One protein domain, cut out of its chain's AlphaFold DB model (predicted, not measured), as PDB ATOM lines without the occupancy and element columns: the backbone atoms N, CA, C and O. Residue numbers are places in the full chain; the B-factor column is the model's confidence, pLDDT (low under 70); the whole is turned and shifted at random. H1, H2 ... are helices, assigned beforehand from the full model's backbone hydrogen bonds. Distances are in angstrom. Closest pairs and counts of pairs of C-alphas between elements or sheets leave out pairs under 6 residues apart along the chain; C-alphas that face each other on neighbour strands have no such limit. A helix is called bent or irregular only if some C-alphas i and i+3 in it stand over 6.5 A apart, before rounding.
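Overview. This is residues 16 to 233 of the 349 residues of an uncharacterized protein of Streptomyces microflavus (UniProt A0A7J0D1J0). A long helix, H1, makes a spine with a group of parts at each end: near its last residues a small head, in which H2, H4 and H5 pack on H6 and H3 is near H2, and along its first part a layer of H7b, H9 and H10. The arm H7a packs on H1 between these groups, and H8 is at the far end of the layer. The printed part has 218 residues with ten named helices, H1 to H10 in chain order, and no named strand; the class is all helix. It is extended, with a radius of gyration of the C-alphas of 28.0 A, and flat, spanning 82 by 50 by 24 A.

Along the chain. Find C-alpha 16 at (58.492, 9.448, 76.688); from there H1 runs 69.7 A through residue 63, with a kink of 32 degrees near residue 50. It is neither bent nor irregular, but only just: C-alphas 48 and 51 are 6.3 A apart. Next come H2 (66 to 72), H3 (80 to 84), H4 (90 to 95), H5 (98 to 102) and H6 (109 to 129, 30.5 A). H7 (141 to 185) was assigned as one helix by its hydrogen bonds but is bent: C-alphas 155 and 158 are 8.9 A apart. Its arms are H7a (141 to 155, 21.2 A) and H7b (158 to 185, 37.8 A); H7b is irregular, with C-alphas 180 and 183 7.3 A apart. Then follow H8 (187 to 192), H9 (195 to 217, 33.5 A) and H10 (220 to 232), ending at C-alpha 232, (25.310, 13.547, 69.356).

Arrangement. Start at the hub, H1. With residues 16 to 38 it touches H7b, closest at the C-alphas of Ala 31 and Ala 167, 4.6 A. H1, H7a and H10 form an up and down bundle, each running against the one before it. H7b touches H9 at a shallow tilt of 27 degrees, opposite ways, the C-alphas of Ala 181 and Ala 201 being 4.5 A apart. H8 only just touches H7b, with 3 pairs of C-alphas within 8 A, only at the corner. H6 is about perpendicular to H1, at 74 degrees; the C-alphas of Val 57 and Arg 127 are closest, 6.0 A. Every O i to N i+4 pair is within hydrogen-bond range in H3, H4, H5, H6, H8, H9 and H10, against 40 of 44 in H1, 9 of 11 in H7a, 19 of 24 in H7b and 0 of 3 in H2, where 4 of 4 O i to N i+3 pairs are.

Size, cuts and confidence. Look at Gln 84 and Leu 191 for the two C-alphas farthest apart, 82.7 A. The printed part has no cut, and its one long link joins H6 to H7. The model's confidence is under 70 at residues 133 to 140.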
ATOM      1  N   ALA A  16      59.436   9.350  75.573       86.00
ATOM      2  CA  ALA A  16      58.492   9.448  76.688       86.00
ATOM      3  C   ALA A  16      57.869  10.854  76.825       86.00
ATOM      4  O   ALA A  16      56.691  10.988  77.137       86.00
ATOM      5  N   ALA A  17      58.629  11.917  76.529       86.75
ATOM      6  CA  ALA A  17      58.074  13.273  76.466       86.75
ATOM      7  C   ALA A  17      57.112  13.447  75.281       86.75
ATOM      8  O   ALA A  17      56.102  14.131  75.414       86.75
ATOM      9  N   ARG A  18      57.400  12.830  74.126       87.88
ATOM     10  CA  ARG A  18      56.486  12.841  72.973       87.88
ATOM     11  C   ARG A  18      55.188  12.104  73.260       87.88
ATOM     12  O   ARG A  18      54.143  12.614  72.887       87.88
ATOM     13  N   GLU A  19      55.255  10.942  73.902       91.25
ATOM     14  CA  GLU A  19      54.069  10.177  74.304       91.25
ATOM     15  C   GLU A  19      53.191  11.004  75.247       91.25
ATOM     16  O   GLU A  19      52.002  11.150  74.991       91.25
ATOM     17  N   LEU A  20      53.792  11.663  76.244       91.62
ATOM     18  CA  LEU A  20      53.069  12.546  77.161       91.62
ATOM     19  C   LEU A  20      52.435  13.756  76.451       91.62
ATOM     20  O   LEU A  20      51.299  14.129  76.735       91.62
ATOM     21  N   LEU A  21      53.158  14.380  75.514       91.19
ATOM     22  CA  LEU A  21      52.625  15.475  74.697       91.19
ATOM     23  C   LEU A  21      51.486  15.002  73.784       91.19
ATOM     24  O   LEU A  21      50.523  15.738  73.592       91.19
ATOM     25  N   ALA A  22      51.582  13.789  73.234       92.69
ATOM     26  CA  ALA A  22      50.537  13.195  72.409       92.69
ATOM     27  C   ALA A  22      49.285  12.869  73.235       92.69
ATOM     28  O   ALA A  22      48.177  13.157  72.794       92.69
ATOM     29  N   GLU A  23      49.451  12.344  74.449       93.44
ATOM     30  CA  GLU A  23      48.355  12.103  75.390       93.44
ATOM     31  C   GLU A  23      47.656  13.411  75.784       93.44
ATOM     32  O   GLU A  23      46.429  13.515  75.706       93.44
ATOM     33  N   ALA A  24      48.431  14.452  76.108       93.44
ATOM     34  CA  ALA A  24      47.896  15.781  76.381       93.44
ATOM     35  C   ALA A  24      47.144  16.367  75.182       93.44
ATOM     36  O   ALA A  24      46.047  16.900  75.346       93.44
ATOM     37  N   ALA A  25      47.695  16.236  73.974       93.88
ATOM     38  CA  ALA A  25      47.042  16.688  72.752       93.88
ATOM     39  C   ALA A  25      45.737  15.921  72.477       93.88
ATOM     40  O   ALA A  25      44.740  16.536  72.101       93.88
ATOM     41  N   ALA A  26      45.709  14.606  72.708       94.25
ATOM     42  CA  ALA A  26      44.506  13.792  72.554       94.25
ATOM     43  C   ALA A  26      43.410  14.205  73.548       94.25
ATOM     44  O   ALA A  26      42.243  14.330  73.173       94.25
ATOM     45  N   LEU A  27      43.778  14.469  74.805       94.50
ATOM     46  CA  LEU A  27      42.835  14.927  75.822       94.50
ATOM     47  C   LEU A  27      42.308  16.342  75.531       94.50
ATOM     48  O   LEU A  27      41.105  16.575  75.634       94.50
ATOM     49  N   LEU A  28      43.177  17.261  75.101       94.75
ATOM     50  CA  LEU A  28      42.780  18.585  74.611       94.75
ATOM     51  C   LEU A  28      41.848  18.489  73.398       94.75
ATOM     52  O   LEU A  28      40.889  19.253  73.302       94.75
ATOM     53  N   GLY A  29      42.093  17.535  72.497       94.88
ATOM     54  CA  GLY A  29      41.205  17.225  71.378       94.88
ATOM     55  C   GLY A  29      39.799  16.866  71.856       94.88
ATOM     56  O   GLY A  29      38.842  17.523  71.461       94.88
ATOM     57  N   ARG A  30      39.677  15.913  72.791       94.94
ATOM     58  CA  ARG A  30      38.383  15.532  73.395       94.94
ATOM     59  C   ARG A  30      37.687  16.710  74.084       94.94
ATOM     60  O   ARG A  30      36.487  16.898  73.910       94.94
ATOM     61  N   ALA A  31      38.443  17.525  74.821       94.44
ATOM     62  CA  ALA A  31      37.936  18.728  75.477       94.44
ATOM     63  C   ALA A  31      37.404  19.771  74.470       94.44
ATOM     64  O   ALA A  31      36.424  20.462  74.746       94.44
ATOM     65  N   ARG A  32      38.019  19.895  73.289       95.06
ATOM     66  CA  ARG A  32      37.514  20.762  72.210       95.06
ATOM     67  C   ARG A  32      36.257  20.177  71.575       95.06
ATOM     68  O   ARG A  32      35.269  20.896  71.474       95.06
ATOM     69  N   THR A  33      36.261  18.883  71.254       93.56
ATOM     70  CA  THR A  33      35.108  18.184  70.670       93.56
ATOM     71  C   THR A  33      33.854  18.332  71.527       93.56
ATOM     72  O   THR A  33      32.842  18.799  71.021       93.56
ATOM     73  N   VAL A  34      33.923  18.067  72.839       93.62
ATOM     74  CA  VAL A  34      32.741  18.191  73.715       93.62
ATOM     75  C   VAL A  34      32.195  19.625  73.774       93.62
ATOM     76  O   VAL A  34      30.985  19.835  73.847       93.62
ATOM     77  N   ARG A  35      33.072  20.637  73.704       94.00
ATOM     78  CA  ARG A  35      32.656  22.047  73.665       94.00
ATOM     79  C   ARG A  35      31.971  22.389  72.348       94.00
ATOM     80  O   ARG A  35      30.937  23.047  72.368       94.00
ATOM     81  N   GLU A  36      32.531  21.941  71.231       92.69
ATOM     82  CA  GLU A  36      31.937  22.134  69.909       92.69
ATOM     83  C   GLU A  36      30.585  21.431  69.788       92.69
ATOM     84  O   GLU A  36      29.632  22.040  69.312       92.69
ATOM     85  N   ASP A  37      30.474  20.188  70.259       91.12
ATOM     86  CA  ASP A  37      29.220  19.431  70.251       91.12
ATOM     87  C   ASP A  37      28.153  20.119  71.103       91.12
ATOM     88  O   ASP A  37      27.006  20.252  70.678       91.12
ATOM     89  N   HIS A  38      28.536  20.642  72.272       91.38
ATOM     90  CA  HIS A  38      27.616  21.401  73.110       91.38
ATOM     91  C   HIS A  38      27.144  22.685  72.420       91.38
ATOM     92  O   HIS A  38      25.948  22.972  72.416       91.38
ATOM     93  N   THR A  39      28.056  23.437  71.795       91.81
ATOM     94  CA  THR A  39      27.701  24.627  71.013       91.81
ATOM     95  C   THR A  39      26.752  24.274  69.870       91.81
ATOM     96  O   THR A  39      25.702  24.899  69.757       91.81
ATOM     97  N   ARG A  40      27.037  23.218  69.095       90.19
ATOM     98  CA  ARG A  40      26.154  22.740  68.016       90.19
ATOM     99  C   ARG A  40      24.763  22.374  68.530       90.19
ATOM    100  O   ARG A  40      23.772  22.713  67.889       90.19
ATOM    101  N   ALA A  41      24.671  21.704  69.679       88.56
ATOM    102  CA  ALA A  41      23.389  21.339  70.279       88.56
ATOM    103  C   ALA A  41      22.582  22.576  70.715       88.56
ATOM    104  O   ALA A  41      21.380  22.653  70.457       88.56
ATOM    105  N   VAL A  42      23.235  23.572  71.325       90.19
ATOM    106  CA  VAL A  42      22.597  24.845  71.699       90.19
ATOM    107  C   VAL A  42      22.149  25.628  70.466       90.19
ATOM    108  O   VAL A  42      21.033  26.146  70.442       90.19
ATOM    109  N   ASP A  43      22.983  25.693  69.432       89.88
ATOM    110  CA  ASP A  43      22.664  26.403  68.195       89.88
ATOM    111  C   ASP A  43      21.511  25.727  67.439       89.88
ATOM    112  O   ASP A  43      20.646  26.418  66.904       89.88
ATOM    113  N   ALA A  44      21.415  24.394  67.475       87.88
ATOM    114  CA  ALA A  44      20.273  23.663  66.928       87.88
ATOM    115  C   ALA A  44      18.956  24.011  67.645       87.88
ATOM    116  O   ALA A  44      17.925  24.164  66.993       87.88
ATOM    117  N   VAL A  45      18.981  24.182  68.973       89.00
ATOM    118  CA  VAL A  45      17.805  24.647  69.729       89.00
ATOM    119  C   VAL A  45      17.445  26.080  69.346       89.00
ATOM    120  O   VAL A  45      16.280  26.365  69.080       89.00
ATOM    121  N   ARG A  46      18.434  26.978  69.273       89.31
ATOM    122  CA  ARG A  46      18.220  28.381  68.879       89.31
ATOM    123  C   ARG A  46      17.634  28.507  67.478       89.31
ATOM    124  O   ARG A  46      16.684  29.257  67.298       89.31
ATOM    125  N   ALA A  47      18.115  27.711  66.525       88.50
ATOM    126  CA  ALA A  47      17.612  27.706  65.154       88.50
ATOM    127  C   ALA A  47      16.105  27.400  65.058       88.50
ATOM    128  O   ALA A  47      15.444  27.883  64.141       88.50
ATOM    129  N   VAL A  48      15.554  26.628  66.002       87.88
ATOM    130  CA  VAL A  48      14.111  26.341  66.081       87.88
ATOM    131  C   VAL A  48      13.373  27.364  66.949       87.88
ATOM    132  O   VAL A  48      12.260  27.774  66.623       87.88
ATOM    133  N   LEU A  49      13.983  27.792  68.055       87.62
ATOM    134  CA  LEU A  49      13.364  28.692  69.025       87.62
ATOM    135  C   LEU A  49      13.254  30.137  68.520       87.62
ATOM    136  O   LEU A  49      12.236  30.785  68.752       87.62
ATOM    137  N   ASP A  50      14.281  30.656  67.845       88.12
ATOM    138  CA  ASP A  50      14.335  32.061  67.434       88.12
ATOM    139  C   ASP A  50      13.202  32.450  66.465       88.12
ATOM    140  O   ASP A  50      12.563  33.476  66.713       88.12
ATOM    141  N   PRO A  51      12.859  31.652  65.430       88.38
ATOM    142  CA  PRO A  51      11.703  31.936  64.577       88.38
ATOM    143  C   PRO A  51      10.368  31.921  65.336       88.38
ATOM    144  O   PRO A  51       9.501  32.759  65.085       88.38
ATOM    145  N   LEU A  52      10.207  30.996  66.290       86.81
ATOM    146  CA  LEU A  52       9.009  30.912  67.129       86.81
ATOM    147  C   LEU A  52       8.860  32.150  68.014       86.81
ATOM    148  O   LEU A  52       7.786  32.749  68.063       86.81
ATOM    149  N   LEU A  53       9.945  32.560  68.674       87.00
ATOM    150  CA  LEU A  53       9.971  33.779  69.476       87.00
ATOM    151  C   LEU A  53       9.721  35.016  68.616       87.00
ATOM    152  O   LEU A  53       8.924  35.855  69.018       87.00
ATOM    153  N   SER A  54      10.335  35.117  67.432       87.31
ATOM    154  CA  SER A  54      10.093  36.232  66.507       87.31
ATOM    155  C   SER A  54       8.613  36.336  66.155       87.31
ATOM    156  O   SER A  54       8.019  37.387  66.343       87.31
ATOM    157  N   SER A  55       7.980  35.226  65.761       87.81
ATOM    158  CA  SER A  55       6.550  35.206  65.427       87.81
ATOM    159  C   SER A  55       5.649  35.627  66.593       87.81
ATOM    160  O   SER A  55       4.592  36.226  66.377       87.81
ATOM    161  N   LEU A  56       6.012  35.282  67.829       87.62
ATOM    162  CA  LEU A  56       5.263  35.699  69.014       87.62
ATOM    163  C   LEU A  56       5.479  37.186  69.318       87.62
ATOM    164  O   LEU A  56       4.507  37.896  69.555       87.62
ATOM    165  N   VAL A  57       6.723  37.666  69.250       89.56
ATOM    166  CA  VAL A  57       7.056  39.086  69.424       89.56
ATOM    167  C   VAL A  57       6.349  39.934  68.367       89.56
ATOM    168  O   VAL A  57       5.723  40.926  68.720       89.56
ATOM    169  N   ASP A  58       6.357  39.523  67.100       89.00
ATOM    170  CA  ASP A  58       5.690  40.243  66.010       89.00
ATOM    171  C   ASP A  58       4.175  40.350  66.243       89.00
ATOM    172  O   ASP A  58       3.581  41.412  66.035       89.00
ATOM    173  N   ARG A  59       3.547  39.274  66.737       90.00
ATOM    174  CA  ARG A  59       2.123  39.266  67.111       90.00
ATOM    175  C   ARG A  59       1.823  40.215  68.268       90.00
ATOM    176  O   ARG A  59       0.855  40.968  68.189       90.00
ATOM    177  N   GLU A  60       2.648  40.208  69.309       90.44
ATOM    178  CA  GLU A  60       2.488  41.113  70.451       90.44
ATOM    179  C   GLU A  60       2.727  42.576  70.048       90.44
ATOM    180  O   GLU A  60       1.916  43.450  70.353       90.44
ATOM    181  N   LEU A  61       3.779  42.863  69.276       91.38
ATOM    182  CA  LEU A  61       4.073  44.209  68.782       91.38
ATOM    183  C   LEU A  61       2.976  44.756  67.858       91.38
ATOM    184  O   LEU A  61       2.738  45.968  67.849       91.38
ATOM    185  N   ALA A  62       2.290  43.893  67.105       92.12
ATOM    186  CA  ALA A  62       1.134  44.270  66.294       92.12
ATOM    187  C   ALA A  62      -0.095  44.660  67.140       92.12
ATOM    188  O   ALA A  62      -0.952  45.397  66.660       92.12
ATOM    189  N   ALA A  63      -0.186  44.218  68.397       91.44
ATOM    190  CA  ALA A  63      -1.248  44.627  69.318       91.44
ATOM    191  C   ALA A  63      -0.929  45.941  70.060       91.44
ATOM    192  O   ALA A  63      -1.837  46.595  70.583       91.44
ATOM    193  N   ILE A  64       0.343  46.354  70.106       91.06
ATOM    194  CA  ILE A  64       0.773  47.562  70.819       91.06
ATOM    195  C   ILE A  64       0.580  48.796  69.924       91.06
ATOM    196  O   ILE A  64       1.191  48.884  68.854       91.06
ATOM    197  N   PRO A  65      -0.209  49.799  70.353       90.25
ATOM    198  CA  PRO A  65      -0.419  51.006  69.566       90.25
ATOM    199  C   PRO A  65       0.843  51.873  69.518       90.25
ATOM    200  O   PRO A  65       1.580  51.984  70.502       90.25
ATOM    201  N   VAL A  66       1.047  52.564  68.392       90.44
ATOM    202  CA  VAL A  66       2.201  53.454  68.151       90.44
ATOM    203  C   VAL A  66       2.337  54.556  69.213       90.44
ATOM    204  O   VAL A  66       3.440  55.024  69.494       90.44
ATOM    205  N   SER A  67       1.234  54.921  69.879       87.31
ATOM    206  CA  SER A  67       1.204  55.884  70.986       87.31
ATOM    207  C   SER A  67       2.137  55.514  72.144       87.31
ATOM    208  O   SER A  67       2.684  56.414  72.780       87.31
ATOM    209  N   ARG A  68       2.400  54.218  72.370       86.69
ATOM    210  CA  ARG A  68       3.296  53.719  73.432       86.69
ATOM    211  C   ARG A  68       4.769  54.060  73.200       86.69
ATOM    212  O   ARG A  68       5.541  54.063  74.151       86.69
ATOM    213  N   LEU A  69       5.164  54.439  71.983       86.81
ATOM    214  CA  LEU A  69       6.524  54.926  71.711       86.81
ATOM    215  C   LEU A  69       6.829  56.254  72.426       86.81
ATOM    216  O   LEU A  69       7.988  56.532  72.739       86.81
ATOM    217  N   LYS A  70       5.809  57.079  72.718       85.19
ATOM    218  CA  LYS A  70       5.987  58.311  73.511       85.19
ATOM    219  C   LYS A  70       6.444  58.008  74.932       85.19
ATOM    220  O   LYS A  70       7.262  58.755  75.457       85.19
ATOM    221  N   ASP A  71       5.961  56.916  75.517       84.88
ATOM    222  CA  ASP A  71       6.267  56.550  76.903       84.88
ATOM    223  C   ASP A  71       7.756  56.212  77.072       84.88
ATOM    224  O   ASP A  71       8.370  56.576  78.070       84.88
ATOM    225  N   VAL A  72       8.357  55.590  76.054       83.75
ATOM    226  CA  VAL A  72       9.781  55.209  76.028       83.75
ATOM    227  C   VAL A  72      10.696  56.388  75.671       83.75
ATOM    228  O   VAL A  72      11.852  56.443  76.079       83.75
ATOM    229  N   THR A  73      10.181  57.370  74.930       83.00
ATOM    230  CA  THR A  73      10.945  58.542  74.462       83.00
ATOM    231  C   THR A  73      10.736  59.796  75.312       83.00
ATOM    232  O   THR A  73      11.085  60.896  74.876       83.00
ATOM    233  N   GLU A  74      10.142  59.659  76.504       79.56
ATOM    234  CA  GLU A  74       9.776  60.773  77.395       79.56
ATOM    235  C   GLU A  74       8.936  61.861  76.688       79.56
ATOM    236  O   GLU A  74       9.066  63.055  76.958       79.56
ATOM    237  N   GLY A  75       8.109  61.471  75.714       76.94
ATOM    238  CA  GLY A  75       7.250  62.381  74.951       76.94
ATOM    239  C   GLY A  75       7.963  63.256  73.912       76.94
ATOM    240  O   GLY A  75       7.320  64.109  73.300       76.94
ATOM    241  N   ARG A  76       9.265  63.056  73.663       75.06
ATOM    242  CA  ARG A  76      10.044  63.872  72.706       75.06
ATOM    243  C   ARG A  76       9.805  63.498  71.240       75.06
ATOM    244  O   ARG A  76      10.162  64.263  70.345       75.06
ATOM    245  N   LEU A  77       9.187  62.345  70.986       78.50
ATOM    246  CA  LEU A  77       8.909  61.849  69.643       78.50
ATOM    247  C   LEU A  77       7.595  62.426  69.082       78.50
ATOM    248  O   LEU A  77       6.510  62.240  69.644       78.50
ATOM    249  N   ARG A  78       7.672  63.097  67.923       78.81
ATOM    250  CA  ARG A  78       6.498  63.603  67.189       78.81
ATOM    251  C   ARG A  78       5.784  62.466  66.449       78.81
ATOM    252  O   ARG A  78       6.034  62.233  65.273       78.81
ATOM    253  N   LEU A  79       4.870  61.781  67.136       80.88
ATOM    254  CA  LEU A  79       4.124  60.647  66.563       80.88
ATOM    255  C   LEU A  79       3.118  61.017  65.470       80.88
ATOM    256  O   LEU A  79       2.770  60.160  64.669       80.88
ATOM    257  N   THR A  80       2.676  62.274  65.398       83.38
ATOM    258  CA  THR A  80       1.613  62.691  64.472       83.38
ATOM    259  C   THR A  80       1.967  62.421  63.008       83.38
ATOM    260  O   THR A  80       1.094  62.040  62.241       83.38
ATOM    261  N   ALA A  81       3.241  62.553  62.624       84.00
ATOM    262  CA  ALA A  81       3.687  62.255  61.260       84.00
ATOM    263  C   ALA A  81       3.636  60.749  60.936       84.00
ATOM    264  O   ALA A  81       3.293  60.372  59.821       84.00
ATOM    265  N   LEU A  82       3.925  59.885  61.917       83.88
ATOM    266  CA  LEU A  82       3.834  58.427  61.763       83.88
ATOM    267  C   LEU A  82       2.369  57.966  61.713       83.88
ATOM    268  O   LEU A  82       2.004  57.171  60.852       83.88
ATOM    269  N   GLU A  83       1.518  58.520  62.579       86.38
ATOM    270  CA  GLU A  83       0.075  58.242  62.594       86.38
ATOM    271  C   GLU A  83      -0.594  58.683  61.279       86.38
ATOM    272  O   GLU A  83      -1.367  57.927  60.693       86.38
ATOM    273  N   GLN A  84      -0.249  59.872  60.763       86.06
ATOM    274  CA  GLN A  84      -0.737  60.372  59.469       86.06
ATOM    275  C   GLN A  84      -0.252  59.537  58.278       86.06
ATOM    276  O   GLN A  84      -0.944  59.460  57.266       86.06
ATOM    277  N   ALA A  85       0.908  58.892  58.403       84.62
ATOM    278  CA  ALA A  85       1.445  57.977  57.400       84.62
ATOM    279  C   ALA A  85       0.857  56.555  57.482       84.62
ATOM    280  O   ALA A  85       1.246  55.692  56.700       84.62
ATOM    281  N   GLY A  86      -0.085  56.300  58.400       86.12
ATOM    282  CA  GLY A  86      -0.788  55.019  58.517       86.12
ATOM    283  C   GLY A  86      -0.130  54.000  59.450       86.12
ATOM    284  O   GLY A  86      -0.594  52.863  59.526       86.12
ATOM    285  N   PHE A  87       0.910  54.388  60.195       88.38
ATOM    286  CA  PHE A  87       1.500  53.537  61.228       88.38
ATOM    287  C   PHE A  87       0.633  53.584  62.486       88.38
ATOM    288  O   PHE A  87       0.644  54.566  63.226       88.38
ATOM    289  N   ALA A  88      -0.122  52.517  62.735       89.00
ATOM    290  CA  ALA A  88      -1.006  52.395  63.893       89.00
ATOM    291  C   ALA A  88      -0.359  51.628  65.056       89.00
ATOM    292  O   ALA A  88      -0.738  51.817  66.214       89.00
ATOM    293  N   THR A  89       0.622  50.769  64.767       93.12
ATOM    294  CA  THR A  89       1.185  49.813  65.732       93.12
ATOM    295  C   THR A  89       2.704  49.917  65.824       93.12
ATOM    296  O   THR A  89       3.373  50.349  64.882       93.12
ATOM    297  N   VAL A  90       3.265  49.499  66.961       91.50
ATOM    298  CA  VAL A  90       4.721  49.421  67.152       91.50
ATOM    299  C   VAL A  90       5.333  48.378  66.217       91.50
ATOM    300  O   VAL A  90       6.403  48.627  65.668       91.50
ATOM    301  N   GLY A  91       4.634  47.264  65.965       88.50
ATOM    302  CA  GLY A  91       5.080  46.224  65.032       88.50
ATOM    303  C   GLY A  91       5.325  46.750  63.617       88.50
ATOM    304  O   GLY A  91       6.348  46.434  63.017       88.50
ATOM    305  N   GLN A  92       4.457  47.633  63.113       90.19
ATOM    306  CA  GLN A  92       4.660  48.267  61.806       90.19
ATOM    307  C   GLN A  92       5.916  49.146  61.781       90.19
ATOM    308  O   GLN A  92       6.674  49.093  60.821       90.19
ATOM    309  N   VAL A  93       6.173  49.927  62.835       89.38
ATOM    310  CA  VAL A  93       7.379  50.772  62.917       89.38
ATOM    311  C   VAL A  93       8.644  49.917  63.043       89.38
ATOM    312  O   VAL A  93       9.632  50.203  62.375       89.38
ATOM    313  N   HIS A  94       8.610  48.861  63.860       90.44
ATOM    314  CA  HIS A  94       9.736  47.947  64.074       90.44
ATOM    315  C   HIS A  94      10.101  47.151  62.810       90.44
ATOM    316  O   HIS A  94      11.280  46.956  62.527       90.44
ATOM    317  N   GLY A  95       9.100  46.722  62.034       87.44
ATOM    318  CA  GLY A  95       9.297  45.975  60.788       87.44
ATOM    319  C   GLY A  95       9.677  46.829  59.573       87.44
ATOM    320  O   GLY A  95       9.985  46.272  58.523       87.44
ATOM    321  N   THR A  96       9.656  48.160  59.691       90.62
ATOM    322  CA  THR A  96       9.934  49.082  58.578       90.62
ATOM    323  C   THR A  96      11.404  49.476  58.545       90.62
ATOM    324  O   THR A  96      12.016  49.780  59.573       90.62
ATOM    325  N   ALA A  97      11.996  49.533  57.352       88.94
ATOM    326  CA  ALA A  97      13.397  49.902  57.232       88.94
ATOM    327  C   ALA A  97      13.618  51.399  57.523       88.94
ATOM    328  O   ALA A  97      12.812  52.268  57.191       88.94
ATOM    329  N   ARG A  98      14.790  51.739  58.078       89.75
ATOM    330  CA  ARG A  98      15.161  53.129  58.419       89.75
ATOM    331  C   ARG A  98      14.990  54.114  57.262       89.75
ATOM    332  O   ARG A  98      14.628  55.265  57.489       89.75
ATOM    333  N   HIS A  99      15.304  53.695  56.040       89.00
ATOM    334  CA  HIS A  99      15.202  54.557  54.866       89.00
ATOM    335  C   HIS A  99      13.742  54.816  54.468       89.00
ATOM    336  O   HIS A  99      13.427  55.938  54.091       89.00
ATOM    337  N   GLU A 100      12.851  53.838  54.632       87.25
ATOM    338  CA  GLU A 100      11.417  53.969  54.346       87.25
ATOM    339  C   GLU A 100      10.753  54.951  55.315       87.25
ATOM    340  O   GLU A 100      10.006  55.830  54.891       87.25
ATOM    341  N   LEU A 101      11.119  54.908  56.601       86.31
ATOM    342  CA  LEU A 101      10.631  55.877  57.592       86.31
ATOM    343  C   LEU A 101      11.037  57.322  57.267       86.31
ATOM    344  O   LEU A 101      10.326  58.256  57.624       86.31
ATOM    345  N   ARG A 102      12.170  57.526  56.586       89.31
ATOM    346  CA  ARG A 102      12.650  58.860  56.182       89.31
ATOM    347  C   ARG A 102      11.935  59.413  54.950       89.31
ATOM    348  O   ARG A 102      12.046  60.607  54.691       89.31
ATOM    349  N   LEU A 103      11.227  58.575  54.191       88.94
ATOM    350  CA  LEU A 103      10.409  59.025  53.061       88.94
ATOM    351  C   LEU A 103       9.096  59.671  53.521       88.94
ATOM    352  O   LEU A 103       8.423  60.327  52.728       88.94
ATOM    353  N   ILE A 104       8.736  59.510  54.797       85.94
ATOM    354  CA  ILE A 104       7.516  60.071  55.362       85.94
ATOM    355  C   ILE A 104       7.662  61.596  55.498       85.94
ATOM    356  O   ILE A 104       8.583  62.071  56.176       85.94
ATOM    357  N   PRO A 105       6.737  62.390  54.927       82.25
ATOM    358  CA  PRO A 105       6.739  63.838  55.100       82.25
ATOM    359  C   PRO A 105       6.723  64.230  56.584       82.25
ATOM    360  O   PRO A 105       5.846  63.826  57.345       82.25
ATOM    361  N   GLY A 106       7.705  65.029  57.008       82.00
ATOM    362  CA  GLY A 106       7.829  65.481  58.398       82.00
ATOM    363  C   GLY A 106       8.611  64.548  59.333       82.00
ATOM    364  O   GLY A 106       8.789  64.901  60.501       82.00
ATOM    365  N   VAL A 107       9.131  63.412  58.848       84.00
ATOM    366  CA  VAL A 107      10.029  62.525  59.609       84.00
ATOM    367  C   VAL A 107      11.478  62.741  59.172       84.00
ATOM    368  O   VAL A 107      11.905  62.332  58.097       84.00
ATOM    369  N   GLY A 108      12.264  63.393  60.031       85.12
ATOM    370  CA  GLY A 108      13.699  63.578  59.809       85.12
ATOM    371  C   GLY A 108      14.529  62.354  60.211       85.12
ATOM    372  O   GLY A 108      14.050  61.458  60.906       85.12
ATOM    373  N   ALA A 109      15.819  62.355  59.854       86.44
ATOM    374  CA  ALA A 109      16.753  61.281  60.210       86.44
ATOM    375  C   ALA A 109      16.773  60.981  61.720       86.44
ATOM    376  O   ALA A 109      16.725  59.819  62.111       86.44
ATOM    377  N   HIS A 110      16.764  62.022  62.560       86.88
ATOM    378  CA  HIS A 110      16.743  61.872  64.016       86.88
ATOM    379  C   HIS A 110      15.436  61.245  64.527       86.88
ATOM    380  O   HIS A 110      15.468  60.376  65.390       86.88
ATOM    381  N   THR A 111      14.291  61.645  63.967       86.62
ATOM    382  CA  THR A 111      12.975  61.112  64.342       86.62
ATOM    383  C   THR A 111      12.832  59.645  63.942       86.62
ATOM    384  O   THR A 111      12.350  58.852  64.743       86.62
ATOM    385  N   ALA A 112      13.296  59.266  62.746       88.19
ATOM    386  CA  ALA A 112      13.306  57.872  62.301       88.19
ATOM    387  C   ALA A 112      14.211  57.000  63.188       88.19
ATOM    388  O   ALA A 112      13.800  55.931  63.633       88.19
ATOM    389  N   ASP A 113      15.422  57.477  63.490       89.44
ATOM    390  CA  ASP A 113      16.372  56.752  64.336       89.44
ATOM    391  C   ASP A 113      15.831  56.591  65.771       89.44
ATOM    392  O   ASP A 113      15.934  55.513  66.352       89.44
ATOM    393  N   GLN A 114      15.200  57.632  66.325       89.50
ATOM    394  CA  GLN A 114      14.582  57.590  67.651       89.50
ATOM    395  C   GLN A 114      13.352  56.671  67.695       89.50
ATOM    396  O   GLN A 114      13.183  55.939  68.668       89.50
ATOM    397  N   ALA A 115      12.509  56.681  66.658       88.50
ATOM    398  CA  ALA A 115      11.347  55.800  66.565       88.50
ATOM    399  C   ALA A 115      11.761  54.324  66.491       88.50
ATOM    400  O   ALA A 115      11.206  53.507  67.218       88.50
ATOM    401  N   LEU A 116      12.777  53.997  65.682       91.44
ATOM    402  CA  LEU A 116      13.326  52.641  65.602       91.44
ATOM    403  C   LEU A 116      13.989  52.207  66.908       91.44
ATOM    404  O   LEU A 116      13.780  51.081  67.344       91.44
ATOM    405  N   ALA A 117      14.752  53.090  67.557       90.75
ATOM    406  CA  ALA A 117      15.362  52.783  68.848       90.75
ATOM    407  C   ALA A 117      14.300  52.509  69.925       90.75
ATOM    408  O   ALA A 117      14.420  51.544  70.674       90.75
ATOM    409  N   ALA A 118      13.240  53.318  69.976       91.31
ATOM    410  CA  ALA A 118      12.134  53.116  70.907       91.31
ATOM    411  C   ALA A 118      11.344  51.836  70.600       91.31
ATOM    412  O   ALA A 118      11.016  51.086  71.515       91.31
ATOM    413  N   ALA A 119      11.073  51.555  69.323       90.56
ATOM    414  CA  ALA A 119      10.411  50.324  68.905       90.56
ATOM    415  C   ALA A 119      11.257  49.086  69.242       90.56
ATOM    416  O   ALA A 119      10.711  48.109  69.742       90.56
ATOM    417  N   GLY A 120      12.580  49.160  69.056       90.62
ATOM    418  CA  GLY A 120      13.527  48.119  69.462       90.62
ATOM    419  C   GLY A 120      13.526  47.878  70.972       90.62
ATOM    420  O   GLY A 120      13.419  46.739  71.398       90.62
ATOM    421  N   GLN A 121      13.517  48.932  71.795       91.88
ATOM    422  CA  GLN A 121      13.423  48.783  73.256       91.88
ATOM    423  C   GLN A 121      12.117  48.110  73.701       91.88
ATOM    424  O   GLN A 121      12.124  47.291  74.619       91.88
ATOM    425  N   ILE A 122      10.990  48.431  73.053       91.00
ATOM    426  CA  ILE A 122       9.719  47.741  73.314       91.00
ATOM    427  C   ILE A 122       9.800  46.285  72.845       91.00
ATOM    428  O   ILE A 122       9.351  45.404  73.571       91.00
ATOM    429  N   ALA A 123      10.376  46.020  71.671       89.00
ATOM    430  CA  ALA A 123      10.559  44.668  71.146       89.00
ATOM    431  C   ALA A 123      11.423  43.801  72.071       89.00
ATOM    432  O   ALA A 123      11.038  42.671  72.362       89.00
ATOM    433  N   ASP A 124      12.521  44.344  72.597       90.00
ATOM    434  CA  ASP A 124      13.382  43.669  73.569       90.00
ATOM    435  C   ASP A 124      12.616  43.363  74.865       90.00
ATOM    436  O   ASP A 124      12.611  42.223  75.330       90.00
ATOM    437  N   ALA A 125      11.868  44.335  75.400       90.00
ATOM    438  CA  ALA A 125      11.042  44.135  76.593       90.00
ATOM    439  C   ALA A 125       9.924  43.091  76.380       90.00
ATOM    440  O   ALA A 125       9.616  42.294  77.269       90.00
ATOM    441  N   VAL A 126       9.310  43.060  75.194       89.69
ATOM    442  CA  VAL A 126       8.326  42.031  74.824       89.69
ATOM    443  C   VAL A 126       9.010  40.669  74.705       89.69
ATOM    444  O   VAL A 126       8.516  39.690  75.258       89.69
ATOM    445  N   ARG A 127      10.183  40.593  74.070       87.25
ATOM    446  CA  ARG A 127      10.954  39.349  73.930       87.25
ATOM    447  C   ARG A 127      11.312  38.727  75.280       87.25
ATOM    448  O   ARG A 127      11.310  37.506  75.391       87.25
ATOM    449  N   GLU A 128      11.576  39.542  76.299       85.69
ATOM    450  CA  GLU A 128      11.852  39.079  77.667       85.69
ATOM    451  C   GLU A 128      10.614  38.536  78.403       85.69
ATOM    452  O   GLU A 128      10.754  37.757  79.347       85.69
ATOM    453  N   THR A 129       9.403  38.928  77.994       82.75
ATOM    454  CA  THR A 129       8.145  38.563  78.677       82.75
ATOM    455  C   THR A 129       7.356  37.466  77.964       82.75
ATOM    456  O   THR A 129       6.591  36.739  78.603       82.75
ATOM    457  N   VAL A 130       7.544  37.315  76.653       81.12
ATOM    458  CA  VAL A 130       6.893  36.281  75.849       81.12
ATOM    459  C   VAL A 130       7.388  34.896  76.264       81.12
ATOM    460  O   VAL A 130       8.583  34.608  76.284       81.12
ATOM    461  N   SER A 131       6.441  34.000  76.540       72.69
ATOM    462  CA  SER A 131       6.714  32.587  76.803       72.69
ATOM    463  C   SER A 131       6.174  31.725  75.666       72.69
ATOM    464  O   SER A 131       5.028  31.875  75.239       72.69
ATOM    465  N   VAL A 132       6.999  30.799  75.171       72.88
ATOM    466  CA  VAL A 132       6.554  29.783  74.213       72.88
ATOM    467  C   VAL A 132       5.694  28.776  74.969       72.88
ATOM    468  O   VAL A 132       6.197  28.014  75.795       72.88
ATOM    469  N   ARG A 133       4.385  28.780  74.707       67.94
ATOM    470  CA  ARG A 133       3.467  27.755  75.214       67.94
ATOM    471  C   ARG A 133       3.479  26.581  74.245       67.94
ATOM    472  O   ARG A 133       3.090  26.736  73.094       67.94
ATOM    473  N   ILE A 134       3.943  25.431  74.719       63.59
ATOM    474  CA  ILE A 134       3.839  24.169  73.988       63.59
ATOM    475  C   ILE A 134       2.438  23.631  74.265       63.59
ATOM    476  O   ILE A 134       2.136  23.263  75.402       63.59
ATOM    477  N   ASP A 135       1.574  23.662  73.256       60.41
ATOM    478  CA  ASP A 135       0.269  23.014  73.333       60.41
ATOM    479  C   ASP A 135       0.465  21.498  73.180       60.41
ATOM    480  O   ASP A 135       1.103  21.038  72.233       60.41
ATOM    481  N   MET A 136      -0.017  20.727  74.156       57.91
ATOM    482  CA  MET A 136       0.089  19.265  74.134       57.91
ATOM    483  C   MET A 136      -1.095  18.605  73.419       57.91
ATOM    484  O   MET A 136      -0.973  17.456  72.998       57.91
ATOM    485  N   ASP A 137      -2.211  19.321  73.264       55.91
ATOM    486  CA  ASP A 137      -3.450  18.805  72.675       55.91
ATOM    487  C   ASP A 137      -3.529  19.086  71.162       55.91
ATOM    488  O   ASP A 137      -4.257  18.403  70.437       55.91
ATOM    489  N   ALA A 138      -2.726  20.035  70.667       59.91
ATOM    490  CA  ALA A 138      -2.513  20.312  69.246       59.91
ATOM    491  C   ALA A 138      -1.003  20.405  68.935       59.91
ATOM    492  O   ALA A 138      -0.432  21.496  68.950       59.91
ATOM    493  N   PRO A 139      -0.327  19.268  68.673       61.69
ATOM    494  CA  PRO A 139       1.098  19.267  68.377       61.69
ATOM    495  C   PRO A 139       1.363  19.944  67.031       61.69
ATOM    496  O   PRO A 139       1.064  19.390  65.974       61.69
ATOM    497  N   ASP A 140       1.962  21.128  67.074       67.31
ATOM    498  CA  ASP A 140       2.495  21.787  65.888       67.31
ATOM    499  C   ASP A 140       3.880  21.200  65.539       67.31
ATOM    500  O   ASP A 140       4.706  20.921  66.420       67.31
ATOM    501  N   ASP A 141       4.181  21.056  64.244       73.00
ATOM    502  CA  ASP A 141       5.501  20.636  63.739       73.00
ATOM    503  C   ASP A 141       6.685  21.406  64.374       73.00
ATOM    504  O   ASP A 141       7.646  20.767  64.824       73.00
ATOM    505  N   PRO A 142       6.660  22.752  64.499       73.12
ATOM    506  CA  PRO A 142       7.751  23.489  65.135       73.12
ATOM    507  C   PRO A 142       7.838  23.289  66.657       73.12
ATOM    508  O   PRO A 142       8.942  23.302  67.204       73.12
ATOM    509  N   ALA A 143       6.719  23.055  67.351       75.75
ATOM    510  CA  ALA A 143       6.735  22.742  68.782       75.75
ATOM    511  C   ALA A 143       7.378  21.368  69.031       75.75
ATOM    512  O   ALA A 143       8.222  21.217  69.915       75.75
ATOM    513  N   THR A 144       7.066  20.389  68.178       78.50
ATOM    514  CA  THR A 144       7.691  19.060  68.199       78.50
ATOM    515  C   THR A 144       9.193  19.129  67.913       78.50
ATOM    516  O   THR A 144       9.986  18.504  68.621       78.50
ATOM    517  N   ALA A 145       9.608  19.920  66.917       80.19
ATOM    518  CA  ALA A 145      11.023  20.137  66.606       80.19
ATOM    519  C   ALA A 145      11.786  20.765  67.786       80.19
ATOM    520  O   ALA A 145      12.913  20.358  68.079       80.19
ATOM    521  N   LEU A 146      11.161  21.708  68.500       83.25
ATOM    522  CA  LEU A 146      11.752  22.337  69.680       83.25
ATOM    523  C   LEU A 146      11.926  21.332  70.824       83.25
ATOM    524  O   LEU A 146      12.998  21.279  71.422       83.25
ATOM    525  N   VAL A 147      10.910  20.510  71.103       83.94
ATOM    526  CA  VAL A 147      10.984  19.457  72.134       83.94
ATOM    527  C   VAL A 147      12.090  18.457  71.806       83.94
ATOM    528  O   VAL A 147      12.894  18.130  72.674       83.94
ATOM    529  N   VAL A 148      12.184  18.022  70.548       82.56
ATOM    530  CA  VAL A 148      13.237  17.117  70.056       82.56
ATOM    531  C   VAL A 148      14.634  17.711  70.249       82.56
ATOM    532  O   VAL A 148      15.543  17.016  70.707       82.56
ATOM    533  N   ALA A 149      14.820  18.991  69.918       82.25
ATOM    534  CA  ALA A 149      16.101  19.668  70.083       82.25
ATOM    535  C   ALA A 149      16.453  19.864  71.569       82.25
ATOM    536  O   ALA A 149      17.593  19.628  71.971       82.25
ATOM    537  N   LEU A 150      15.474  20.242  72.394       84.06
ATOM    538  CA  LEU A 150      15.661  20.453  73.828       84.06
ATOM    539  C   LEU A 150      15.941  19.141  74.565       84.06
ATOM    540  O   LEU A 150      16.778  19.122  75.465       84.06
ATOM    541  N   HIS A 151      15.295  18.045  74.161       82.19
ATOM    542  CA  HIS A 151      15.483  16.728  74.761       82.19
ATOM    543  C   HIS A 151      16.955  16.305  74.744       82.19
ATOM    544  O   HIS A 151      17.454  15.844  75.759       82.19
ATOM    545  N   ARG A 152      17.702  16.589  73.667       81.44
ATOM    546  CA  ARG A 152      19.153  16.314  73.602       81.44
ATOM    547  C   ARG A 152      19.947  17.030  74.696       81.44
ATOM    548  O   ARG A 152      20.851  16.456  75.293       81.44
ATOM    549  N   LEU A 153      19.612  18.292  74.971       80.44
ATOM    550  CA  LEU A 153      20.267  19.060  76.033       80.44
ATOM    551  C   LEU A 153      19.836  18.599  77.431       80.44
ATOM    552  O   LEU A 153      20.630  18.693  78.365       80.44
ATOM    553  N   VAL A 154      18.596  18.127  77.582       80.81
ATOM    554  CA  VAL A 154      18.065  17.610  78.853       80.81
ATOM    555  C   VAL A 154      18.660  16.244  79.187       80.81
ATOM    556  O   VAL A 154      19.073  16.052  80.325       80.81
ATOM    557  N   GLU A 155      18.771  15.345  78.208       79.00
ATOM    558  CA  GLU A 155      19.387  14.020  78.366       79.00
ATOM    559  C   GLU A 155      20.864  14.129  78.750       79.00
ATOM    560  O   GLU A 155      21.308  13.484  79.695       79.00
ATOM    561  N   ALA A 156      21.618  15.021  78.097       79.31
ATOM    562  CA  ALA A 156      23.006  15.288  78.484       79.31
ATOM    563  C   ALA A 156      23.120  15.971  79.871       79.31
ATOM    564  O   ALA A 156      24.170  15.938  80.520       79.31
ATOM    565  N   GLY A 157      22.036  16.602  80.334       79.12
ATOM    566  CA  GLY A 157      21.821  16.971  81.727       79.12
ATOM    567  C   GLY A 157      22.868  17.916  82.344       79.12
ATOM    568  O   GLY A 157      23.539  18.695  81.656       79.12
ATOM    569  N   PRO A 158      23.017  17.905  83.684       82.38
ATOM    570  CA  PRO A 158      24.023  18.713  84.374       82.38
ATOM    571  C   PRO A 158      25.461  18.284  84.042       82.38
ATOM    572  O   PRO A 158      26.389  19.075  84.239       82.38
ATOM    573  N   ASP A 159      25.653  17.061  83.543       85.25
ATOM    574  CA  ASP A 159      26.945  16.539  83.103       85.25
ATOM    575  C   ASP A 159      27.483  17.301  81.891       85.25
ATOM    576  O   ASP A 159      28.666  17.631  81.884       85.25
ATOM    577  N   ALA A 160      26.631  17.727  80.950       86.81
ATOM    578  CA  ALA A 160      27.055  18.565  79.826       86.81
ATOM    579  C   ALA A 160      27.707  19.879  80.279       86.81
ATOM    580  O   ALA A 160      28.807  20.232  79.846       86.81
ATOM    581  N   ARG A 161      27.063  20.593  81.213       87.56
ATOM    582  CA  ARG A 161      27.611  21.842  81.768       87.56
ATOM    583  C   ARG A 161      28.903  21.592  82.541       87.56
ATOM    584  O   ARG A 161      29.860  22.352  82.389       87.56
ATOM    585  N   ARG A 162      28.943  20.529  83.355       89.25
ATOM    586  CA  ARG A 162      30.145  20.140  84.109       89.25
ATOM    587  C   ARG A 162      31.305  19.788  83.175       89.25
ATOM    588  O   ARG A 162      32.416  20.258  83.410       89.25
ATOM    589  N   ALA A 163      31.047  19.047  82.101       91.88
ATOM    590  CA  ALA A 163      32.038  18.650  81.109       91.88
ATOM    591  C   ALA A 163      32.595  19.844  80.327       91.88
ATOM    592  O   ALA A 163      33.808  19.963  80.197       91.88
ATOM    593  N   VAL A 164      31.747  20.768  79.866       92.62
ATOM    594  CA  VAL A 164      32.186  21.980  79.143       92.62
ATOM    595  C   VAL A 164      33.080  22.857  80.015       92.62
ATOM    596  O   VAL A 164      34.117  23.347  79.561       92.62
ATOM    597  N   GLU A 165      32.707  23.036  81.278       93.81
ATOM    598  CA  GLU A 165      33.481  23.841  82.214       93.81
ATOM    599  C   GLU A 165      34.793  23.142  82.623       93.81
ATOM    600  O   GLU A 165      35.843  23.785  82.698       93.81
ATOM    601  N   ALA A 166      34.777  21.821  82.817       93.25
ATOM    602  CA  ALA A 166      35.993  21.039  83.036       93.25
ATOM    603  C   ALA A 166      36.925  21.079  81.814       93.25
ATOM    604  O   ALA A 166      38.125  21.289  81.973       93.25
ATOM    605  N   ALA A 167      36.382  20.962  80.600       93.56
ATOM    606  CA  ALA A 167      37.120  21.075  79.347       93.56
ATOM    607  C   ALA A 167      37.779  22.453  79.190       93.56
ATOM    608  O   ALA A 167      38.943  22.532  78.795       93.56
ATOM    609  N   ARG A 168      37.070  23.536  79.544       95.00
ATOM    610  CA  ARG A 168      37.616  24.902  79.538       95.00
ATOM    611  C   ARG A 168      38.799  25.035  80.497       95.00
ATOM    612  O   ARG A 168      39.878  25.440  80.073       95.00
ATOM    613  N   ARG A 169      38.621  24.639  81.762       94.06
ATOM    614  CA  ARG A 169      39.690  24.698  82.776       94.06
ATOM    615  C   ARG A 169      40.892  23.835  82.407       94.06
ATOM    616  O   ARG A 169      42.034  24.223  82.643       94.06
ATOM    617  N   LEU A 170      40.642  22.668  81.819       93.81
ATOM    618  CA  LEU A 170      41.696  21.773  81.371       93.81
ATOM    619  C   LEU A 170      42.505  22.390  80.227       93.81
ATOM    620  O   LEU A 170      43.729  22.336  80.272       93.81
ATOM    621  N   ALA A 171      41.845  23.015  79.248       93.25
ATOM    622  CA  ALA A 171      42.519  23.721  78.160       93.25
ATOM    623  C   ALA A 171      43.387  24.875  78.683       93.25
ATOM    624  O   ALA A 171      44.584  24.916  78.401       93.25
ATOM    625  N   GLU A 172      42.823  25.727  79.547       94.06
ATOM    626  CA  GLU A 172      43.541  26.840  80.189       94.06
ATOM    627  C   GLU A 172      44.795  26.372  80.948       94.06
ATOM    628  O   GLU A 172      45.807  27.076  80.971       94.06
ATOM    629  N   ARG A 173      44.761  25.169  81.538       92.62
ATOM    630  CA  ARG A 173      45.901  24.589  82.258       92.62
ATOM    631  C   ARG A 173      46.915  23.894  81.346       92.62
ATOM    632  O   ARG A 173      48.117  24.026  81.570       92.62
ATOM    633  N   LEU A 174      46.465  23.114  80.364       92.19
ATOM    634  CA  LEU A 174      47.331  22.252  79.554       92.19
ATOM    635  C   LEU A 174      47.969  22.969  78.357       92.19
ATOM    636  O   LEU A 174      49.096  22.631  77.994       92.19
ATOM    637  N   ASP A 175      47.310  23.963  77.761       91.56
ATOM    638  CA  ASP A 175      47.850  24.715  76.619       91.56
ATOM    639  C   ASP A 175      49.223  25.368  76.920       91.56
ATOM    640  O   ASP A 175      50.179  25.121  76.176       91.56
ATOM    641  N   PRO A 176      49.421  26.123  78.025       92.69
ATOM    642  CA  PRO A 176      50.737  26.692  78.328       92.69
ATOM    643  C   PRO A 176      51.785  25.621  78.672       92.69
ATOM    644  O   PRO A 176      52.962  25.770  78.334       92.69
ATOM    645  N   LEU A 177      51.377  24.519  79.314       90.00
ATOM    646  CA  LEU A 177      52.279  23.428  79.694       90.00
ATOM    647  C   LEU A 177      52.772  22.637  78.481       90.00
ATOM    648  O   LEU A 177      53.957  22.315  78.404       90.00
ATOM    649  N   THR A 178      51.897  22.356  77.516       90.38
ATOM    650  CA  THR A 178      52.269  21.668  76.270       90.38
ATOM    651  C   THR A 178      53.213  22.520  75.423       90.38
ATOM    652  O   THR A 178      54.215  21.999  74.926       90.38
ATOM    653  N   ALA A 179      52.982  23.835  75.339       89.19
ATOM    654  CA  ALA A 179      53.892  24.767  74.675       89.19
ATOM    655  C   ALA A 179      55.277  24.810  75.351       89.19
ATOM    656  O   ALA A 179      56.304  24.714  74.676       89.19
ATOM    657  N   ALA A 180      55.320  24.887  76.685       88.06
ATOM    658  CA  ALA A 180      56.570  24.907  77.444       88.06
ATOM    659  C   ALA A 180      57.325  23.562  77.407       88.06
ATOM    660  O   ALA A 180      58.556  23.546  77.417       88.06
ATOM    661  N   ALA A 181      56.610  22.435  77.334       87.38
ATOM    662  CA  ALA A 181      57.181  21.090  77.260       87.38
ATOM    663  C   ALA A 181      57.609  20.676  75.837       87.38
ATOM    664  O   ALA A 181      58.358  19.708  75.684       87.38
ATOM    665  N   ALA A 182      57.197  21.405  74.793       83.88
ATOM    666  CA  ALA A 182      57.472  21.069  73.392       83.88
ATOM    667  C   ALA A 182      58.961  20.796  73.061       83.88
ATOM    668  O   ALA A 182      59.234  19.847  72.314       83.88
ATOM    669  N   PRO A 183      59.955  21.534  73.607       83.81
ATOM    670  CA  PRO A 183      61.367  21.239  73.358       83.81
ATOM    671  C   PRO A 183      61.809  19.863  73.875       83.81
ATOM    672  O   PRO A 183      62.652  19.224  73.250       83.81
ATOM    673  N   ALA A 184      61.205  19.361  74.959       84.06
ATOM    674  CA  ALA A 184      61.561  18.076  75.562       84.06
ATOM    675  C   ALA A 184      61.187  16.866  74.679       84.06
ATOM    676  O   ALA A 184      61.750  15.779  74.844       84.06
ATOM    677  N   GLY A 185      60.281  17.056  73.710       79.00
ATOM    678  CA  GLY A 185      59.890  16.035  72.737       79.00
ATOM    679  C   GLY A 185      60.955  15.741  71.671       79.00
ATOM    680  O   GLY A 185      60.934  14.676  71.054       79.00
ATOM    681  N   SER A 186      61.932  16.628  71.457       80.38
ATOM    682  CA  SER A 186      63.022  16.405  70.500       80.38
ATOM    683  C   SER A 186      64.373  16.586  71.174       80.38
ATOM    684  O   SER A 186      64.707  17.675  71.626       80.38
ATOM    685  N   LEU A 187      65.180  15.520  71.195       71.44
ATOM    686  CA  LEU A 187      66.528  15.554  71.771       71.44
ATOM    687  C   LEU A 187      67.414  16.605  71.086       71.44
ATOM    688  O   LEU A 187      68.181  17.277  71.766       71.44
ATOM    689  N   LEU A 188      67.249  16.800  69.771       75.00
ATOM    690  CA  LEU A 188      67.952  17.840  69.020       75.00
ATOM    691  C   LEU A 188      67.514  19.235  69.476       75.00
ATOM    692  O   LEU A 188      68.358  20.038  69.854       75.00
ATOM    693  N   ARG A 189      66.202  19.517  69.536       75.12
ATOM    694  CA  ARG A 189      65.715  20.821  70.031       75.12
ATOM    695  C   ARG A 189      66.158  21.079  71.471       75.12
ATOM    696  O   ARG A 189      66.589  22.183  71.770       75.12
ATOM    697  N   MET A 190      66.122  20.063  72.329       78.62
ATOM    698  CA  MET A 190      66.545  20.148  73.731       78.62
ATOM    699  C   MET A 190      68.052  20.415  73.898       78.62
ATOM    700  O   MET A 190      68.476  20.987  74.904       78.62
ATOM    701  N   LEU A 191      68.875  20.007  72.924       74.44
ATOM    702  CA  LEU A 191      70.308  20.303  72.900       74.44
ATOM    703  C   LEU A 191      70.587  21.760  72.492       74.44
ATOM    704  O   LEU A 191      71.510  22.363  73.027       74.44
ATOM    705  N   PHE A 192      69.757  22.335  71.616       77.19
ATOM    706  CA  PHE A 192      69.845  23.741  71.195       77.19
ATOM    707  C   PHE A 192      69.170  24.730  72.162       77.19
ATOM    708  O   PHE A 192      69.363  25.938  72.041       77.19
ATOM    709  N   THR A 193      68.387  24.259  73.137       79.31
ATOM    710  CA  THR A 193      67.809  25.134  74.168       79.31
ATOM    711  C   THR A 193      68.809  25.464  75.274       79.31
ATOM    712  O   THR A 193      69.449  24.572  75.830       79.31
ATOM    713  N   GLY A 194      68.880  26.742  75.662       84.81
ATOM    714  CA  GLY A 194      69.700  27.196  76.791       84.81
ATOM    715  C   GLY A 194      69.296  26.568  78.135       84.81
ATOM    716  O   GLY A 194      68.175  26.080  78.304       84.81
ATOM    717  N   LYS A 195      70.205  26.616  79.121       83.62
ATOM    718  CA  LYS A 195      70.065  25.966  80.442       83.62
ATOM    719  C   LYS A 195      68.744  26.293  81.148       83.62
ATOM    720  O   LYS A 195      68.083  25.395  81.655       83.62
ATOM    721  N   GLU A 196      68.332  27.558  81.136       82.75
ATOM    722  CA  GLU A 196      67.085  28.004  81.765       82.75
ATOM    723  C   GLU A 196      65.838  27.443  81.057       82.75
ATOM    724  O   GLU A 196      64.916  26.940  81.698       82.75
ATOM    725  N   SER A 197      65.841  27.444  79.721       82.00
ATOM    726  CA  SER A 197      64.751  26.879  78.917       82.00
ATOM    727  C   SER A 197      64.653  25.362  79.078       82.00
ATOM    728  O   SER A 197      63.552  24.820  79.115       82.00
ATOM    729  N   ARG A 198      65.790  24.680  79.258       83.38
ATOM    730  CA  ARG A 198      65.842  23.251  79.579       83.38
ATOM    731  C   ARG A 198      65.148  22.956  80.909       83.38
ATOM    732  O   ARG A 198      64.303  22.067  80.965       83.38
ATOM    733  N   THR A 199      65.458  23.718  81.959       86.00
ATOM    734  CA  THR A 199      64.812  23.573  83.272       86.00
ATOM    735  C   THR A 199      63.308  23.827  83.180       86.00
ATOM    736  O   THR A 199      62.527  23.025  83.691       86.00
ATOM    737  N   ARG A 200      62.891  24.883  82.466       85.88
ATOM    738  CA  ARG A 200      61.470  25.191  82.229       85.88
ATOM    739  C   ARG A 200      60.744  24.063  81.491       85.88
ATOM    740  O   ARG A 200      59.659  23.676  81.911       85.88
ATOM    741  N   ALA A 201      61.352  23.485  80.456       87.25
ATOM    742  CA  ALA A 201      60.759  22.377  79.710       87.25
ATOM    743  C   ALA A 201      60.615  21.103  80.559       87.25
ATOM    744  O   ALA A 201      59.582  20.440  80.506       87.25
ATOM    745  N   LEU A 202      61.612  20.770  81.386       86.44
ATOM    746  CA  LEU A 202      61.526  19.612  82.286       86.44
ATOM    747  C   LEU A 202      60.484  19.813  83.395       86.44
ATOM    748  O   LEU A 202      59.737  18.882  83.705       86.44
ATOM    749  N   ALA A 203      60.396  21.023  83.955       89.12
ATOM    750  CA  ALA A 203      59.357  21.382  84.916       89.12
ATOM    751  C   ALA A 203      57.957  21.282  84.286       89.12
ATOM    752  O   ALA A 203      57.054  20.707  84.890       89.12
ATOM    753  N   ALA A 204      57.799  21.747  83.042       90.44
ATOM    754  CA  ALA A 204      56.550  21.631  82.296       90.44
ATOM    755  C   ALA A 204      56.160  20.168  82.027       90.44
ATOM    756  O   ALA A 204      55.002  19.814  82.206       90.44
ATOM    757  N   VAL A 205      57.110  19.290  81.679       89.94
ATOM    758  CA  VAL A 205      56.855  17.840  81.523       89.94
ATOM    759  C   VAL A 205      56.407  17.200  82.841       89.94
ATOM    760  O   VAL A 205      55.519  16.347  82.845       89.94
ATOM    761  N   ALA A 206      57.007  17.586  83.971       90.50
ATOM    762  CA  ALA A 206      56.583  17.093  85.280       90.50
ATOM    763  C   ALA A 206      55.164  17.564  85.631       90.50
ATOM    764  O   ALA A 206      54.331  16.736  85.993       90.50
ATOM    765  N   ALA A 207      54.877  18.854  85.442       90.94
ATOM    766  CA  ALA A 207      53.551  19.426  85.661       90.94
ATOM    767  C   ALA A 207      52.491  18.813  84.732       90.94
ATOM    768  O   ALA A 207      51.385  18.531  85.179       90.94
ATOM    769  N   LEU A 208      52.836  18.541  83.470       91.88
ATOM    770  CA  LEU A 208      51.942  17.903  82.505       91.88
ATOM    771  C   LEU A 208      51.553  16.488  82.948       91.88
ATOM    772  O   LEU A 208      50.387  16.119  82.872       91.88
ATOM    773  N   ARG A 209      52.513  15.719  83.471       92.44
ATOM    774  CA  ARG A 209      52.260  14.369  83.990       92.44
ATOM    775  C   ARG A 209      51.310  14.386  85.181       92.44
ATOM    776  O   ARG A 209      50.367  13.606  85.203       92.44
ATOM    777  N   THR A 210      51.546  15.277  86.142       93.56
ATOM    778  CA  THR A 210      50.638  15.463  87.279       93.56
ATOM    779  C   THR A 210      49.256  15.883  86.791       93.56
ATOM    780  O   THR A 210      48.253  15.320  87.212       93.56
ATOM    781  N   ALA A 211      49.197  16.809  85.832       92.31
ATOM    782  CA  ALA A 211      47.935  17.318  85.331       92.31
ATOM    783  C   ALA A 211      47.098  16.267  84.585       92.31
ATOM    784  O   ALA A 211      45.872  16.307  84.679       92.31
ATOM    785  N   LEU A 212      47.747  15.353  83.858       92.88
ATOM    786  CA  LEU A 212      47.094  14.222  83.198       92.88
ATOM    787  C   LEU A 212      46.651  13.149  84.194       92.88
ATOM    788  O   LEU A 212      45.552  12.625  84.050       92.88
ATOM    789  N   ALA A 213      47.456  12.868  85.224       92.19
ATOM    790  CA  ALA A 213      47.077  11.941  86.289       92.19
ATOM    791  C   ALA A 213      45.830  12.431  87.043       92.19
ATOM    792  O   ALA A 213      44.859  11.692  87.155       92.19
ATOM    793  N   GLU A 214      45.801  13.704  87.445       91.12
ATOM    794  CA  GLU A 214      44.621  14.311  88.079       91.12
ATOM    795  C   GLU A 214      43.385  14.272  87.165       91.12
ATOM    796  O   GLU A 214      42.270  14.048  87.627       91.12
ATOM    797  N   ALA A 215      43.562  14.485  85.856       91.38
ATOM    798  CA  ALA A 215      42.462  14.407  84.897       91.38
ATOM    799  C   ALA A 215      41.923  12.975  84.737       91.38
ATOM    800  O   ALA A 215      40.723  12.797  84.525       91.38
ATOM    801  N   ALA A 216      42.796  11.969  84.830       91.88
ATOM    802  CA  ALA A 216      42.414  10.562  84.811       91.88
ATOM    803  C   ALA A 216      41.692  10.151  86.104       91.88
ATOM    804  O   ALA A 216      40.670   9.478  86.022       91.88
ATOM    805  N   GLU A 217      42.161  10.608  87.270       92.56
ATOM    806  CA  GLU A 217      41.494  10.401  88.568       92.56
ATOM    807  C   GLU A 217      40.095  11.031  88.613       92.56
ATOM    808  O   GLU A 217      39.186  10.492  89.232       92.56
ATOM    809  N   GLN A 218      39.911  12.160  87.929       89.69
ATOM    810  CA  GLN A 218      38.613  12.821  87.763       89.69
ATOM    811  C   GLN A 218      37.758  12.216  86.638       89.69
ATOM    812  O   GLN A 218      36.696  12.755  86.331       89.69
ATOM    813  N   GLU A 219      38.237  11.158  85.976       92.88
ATOM    814  CA  GLU A 219      37.568  10.479  84.862       92.88
ATOM    815  C   GLU A 219      37.174  11.419  83.703       92.88
ATOM    816  O   GLU A 219      36.292  11.112  82.897       92.88
ATOM    817  N   LEU A 220      37.868  12.558  83.551       91.12
ATOM    818  CA  LEU A 220      37.560  13.564  82.528       91.12
ATOM    819  C   LEU A 220      37.540  13.001  81.099       91.12
ATOM    820  O   LEU A 220      36.639  13.369  80.342       91.12
ATOM    821  N   PRO A 221      38.465  12.102  80.689       89.94
ATOM    822  CA  PRO A 221      38.405  11.511  79.358       89.94
ATOM    823  C   PRO A 221      37.106  10.733  79.104       89.94
ATOM    824  O   PRO A 221      36.578  10.797  77.994       89.94
ATOM    825  N   MET A 222      36.601  10.017  80.115       91.56
ATOM    826  CA  MET A 222      35.357   9.250  80.027       91.56
ATOM    827  C   MET A 222      34.153  10.189  80.018       91.56
ATOM    828  O   MET A 222      33.304  10.068  79.140       91.56
ATOM    829  N   LEU A 223      34.132  11.179  80.917       91.06
ATOM    830  CA  LEU A 223      33.083  12.195  80.983       91.06
ATOM    831  C   LEU A 223      32.926  12.945  79.652       91.06
ATOM    832  O   LEU A 223      31.811  13.112  79.167       91.06
ATOM    833  N   PHE A 224      34.030  13.379  79.030       92.56
ATOM    834  CA  PHE A 224      33.980  14.066  77.733       92.56
ATOM    835  C   PHE A 224      33.444  13.162  76.621       92.56
ATOM    836  O   PHE A 224      32.674  13.629  75.784       92.56
ATOM    837  N   GLY A 225      33.837  11.884  76.618       89.88
ATOM    838  CA  GLY A 225      33.332  10.901  75.661       89.88
ATOM    839  C   GLY A 225      31.834  10.658  75.826       89.88
ATOM    840  O   GLY A 225      31.098  10.752  74.851       89.88
ATOM    841  N   GLN A 226      31.386  10.420  77.060       89.81
ATOM    842  CA  GLN A 226      29.981  10.179  77.384       89.81
ATOM    843  C   GLN A 226      29.104  11.372  76.991       89.81
ATOM    844  O   GLN A 226      28.160  11.212  76.226       89.81
ATOM    845  N   VAL A 227      29.478  12.586  77.407       90.12
ATOM    846  CA  VAL A 227      28.718  13.799  77.075       90.12
ATOM    847  C   VAL A 227      28.696  14.065  75.571       90.12
ATOM    848  O   VAL A 227      27.664  14.467  75.047       90.12
ATOM    849  N   SER A 228      29.803  13.845  74.854       89.12
ATOM    850  CA  SER A 228      29.814  13.981  73.390       89.12
ATOM    851  C   SER A 228      28.839  12.990  72.741       89.12
ATOM    852  O   SER A 228      28.035  13.390  71.903       89.12
ATOM    853  N   VAL A 229      28.812  11.729  73.189       89.94
ATOM    854  CA  VAL A 229      27.842  10.729  72.710       89.94
ATOM    855  C   VAL A 229      26.404  11.141  73.022       89.94
ATOM    856  O   VAL A 229      25.555  11.065  72.135       89.94
ATOM    857  N   ASP A 230      26.129  11.613  74.235       88.12
ATOM    858  CA  ASP A 230      24.784  12.028  74.647       88.12
ATOM    859  C   ASP A 230      24.299  13.254  73.857       88.12
ATOM    860  O   ASP A 230      23.143  13.310  73.441       88.12
ATOM    861  N   LEU A 231      25.192  14.204  73.558       85.06
ATOM    862  CA  LEU A 231      24.886  15.374  72.725       85.06
ATOM    863  C   LEU A 231      24.683  15.020  71.245       85.06
ATOM    864  O   LEU A 231      23.877  15.658  70.563       85.06
ATOM    865  N   LEU A 232      25.414  14.022  70.739       84.31
ATOM    866  CA  LEU A 232      25.310  13.547  69.356       84.31
ATOM    867  C   LEU A 232      24.151  12.569  69.149       84.31
ATOM    868  O   LEU A 232      23.741  12.348  68.006       84.31
ATOM    869  N   ARG A 233      23.604  11.994  70.224       80.56
ATOM    870  CA  ARG A 233      22.440  11.118  70.152       80.56
ATOM    871  C   ARG A 233      21.246  11.922  69.638       80.56
ATOM    872  O   ARG A 233      20.625  12.716  70.343       80.56
TER     873      ARG A 233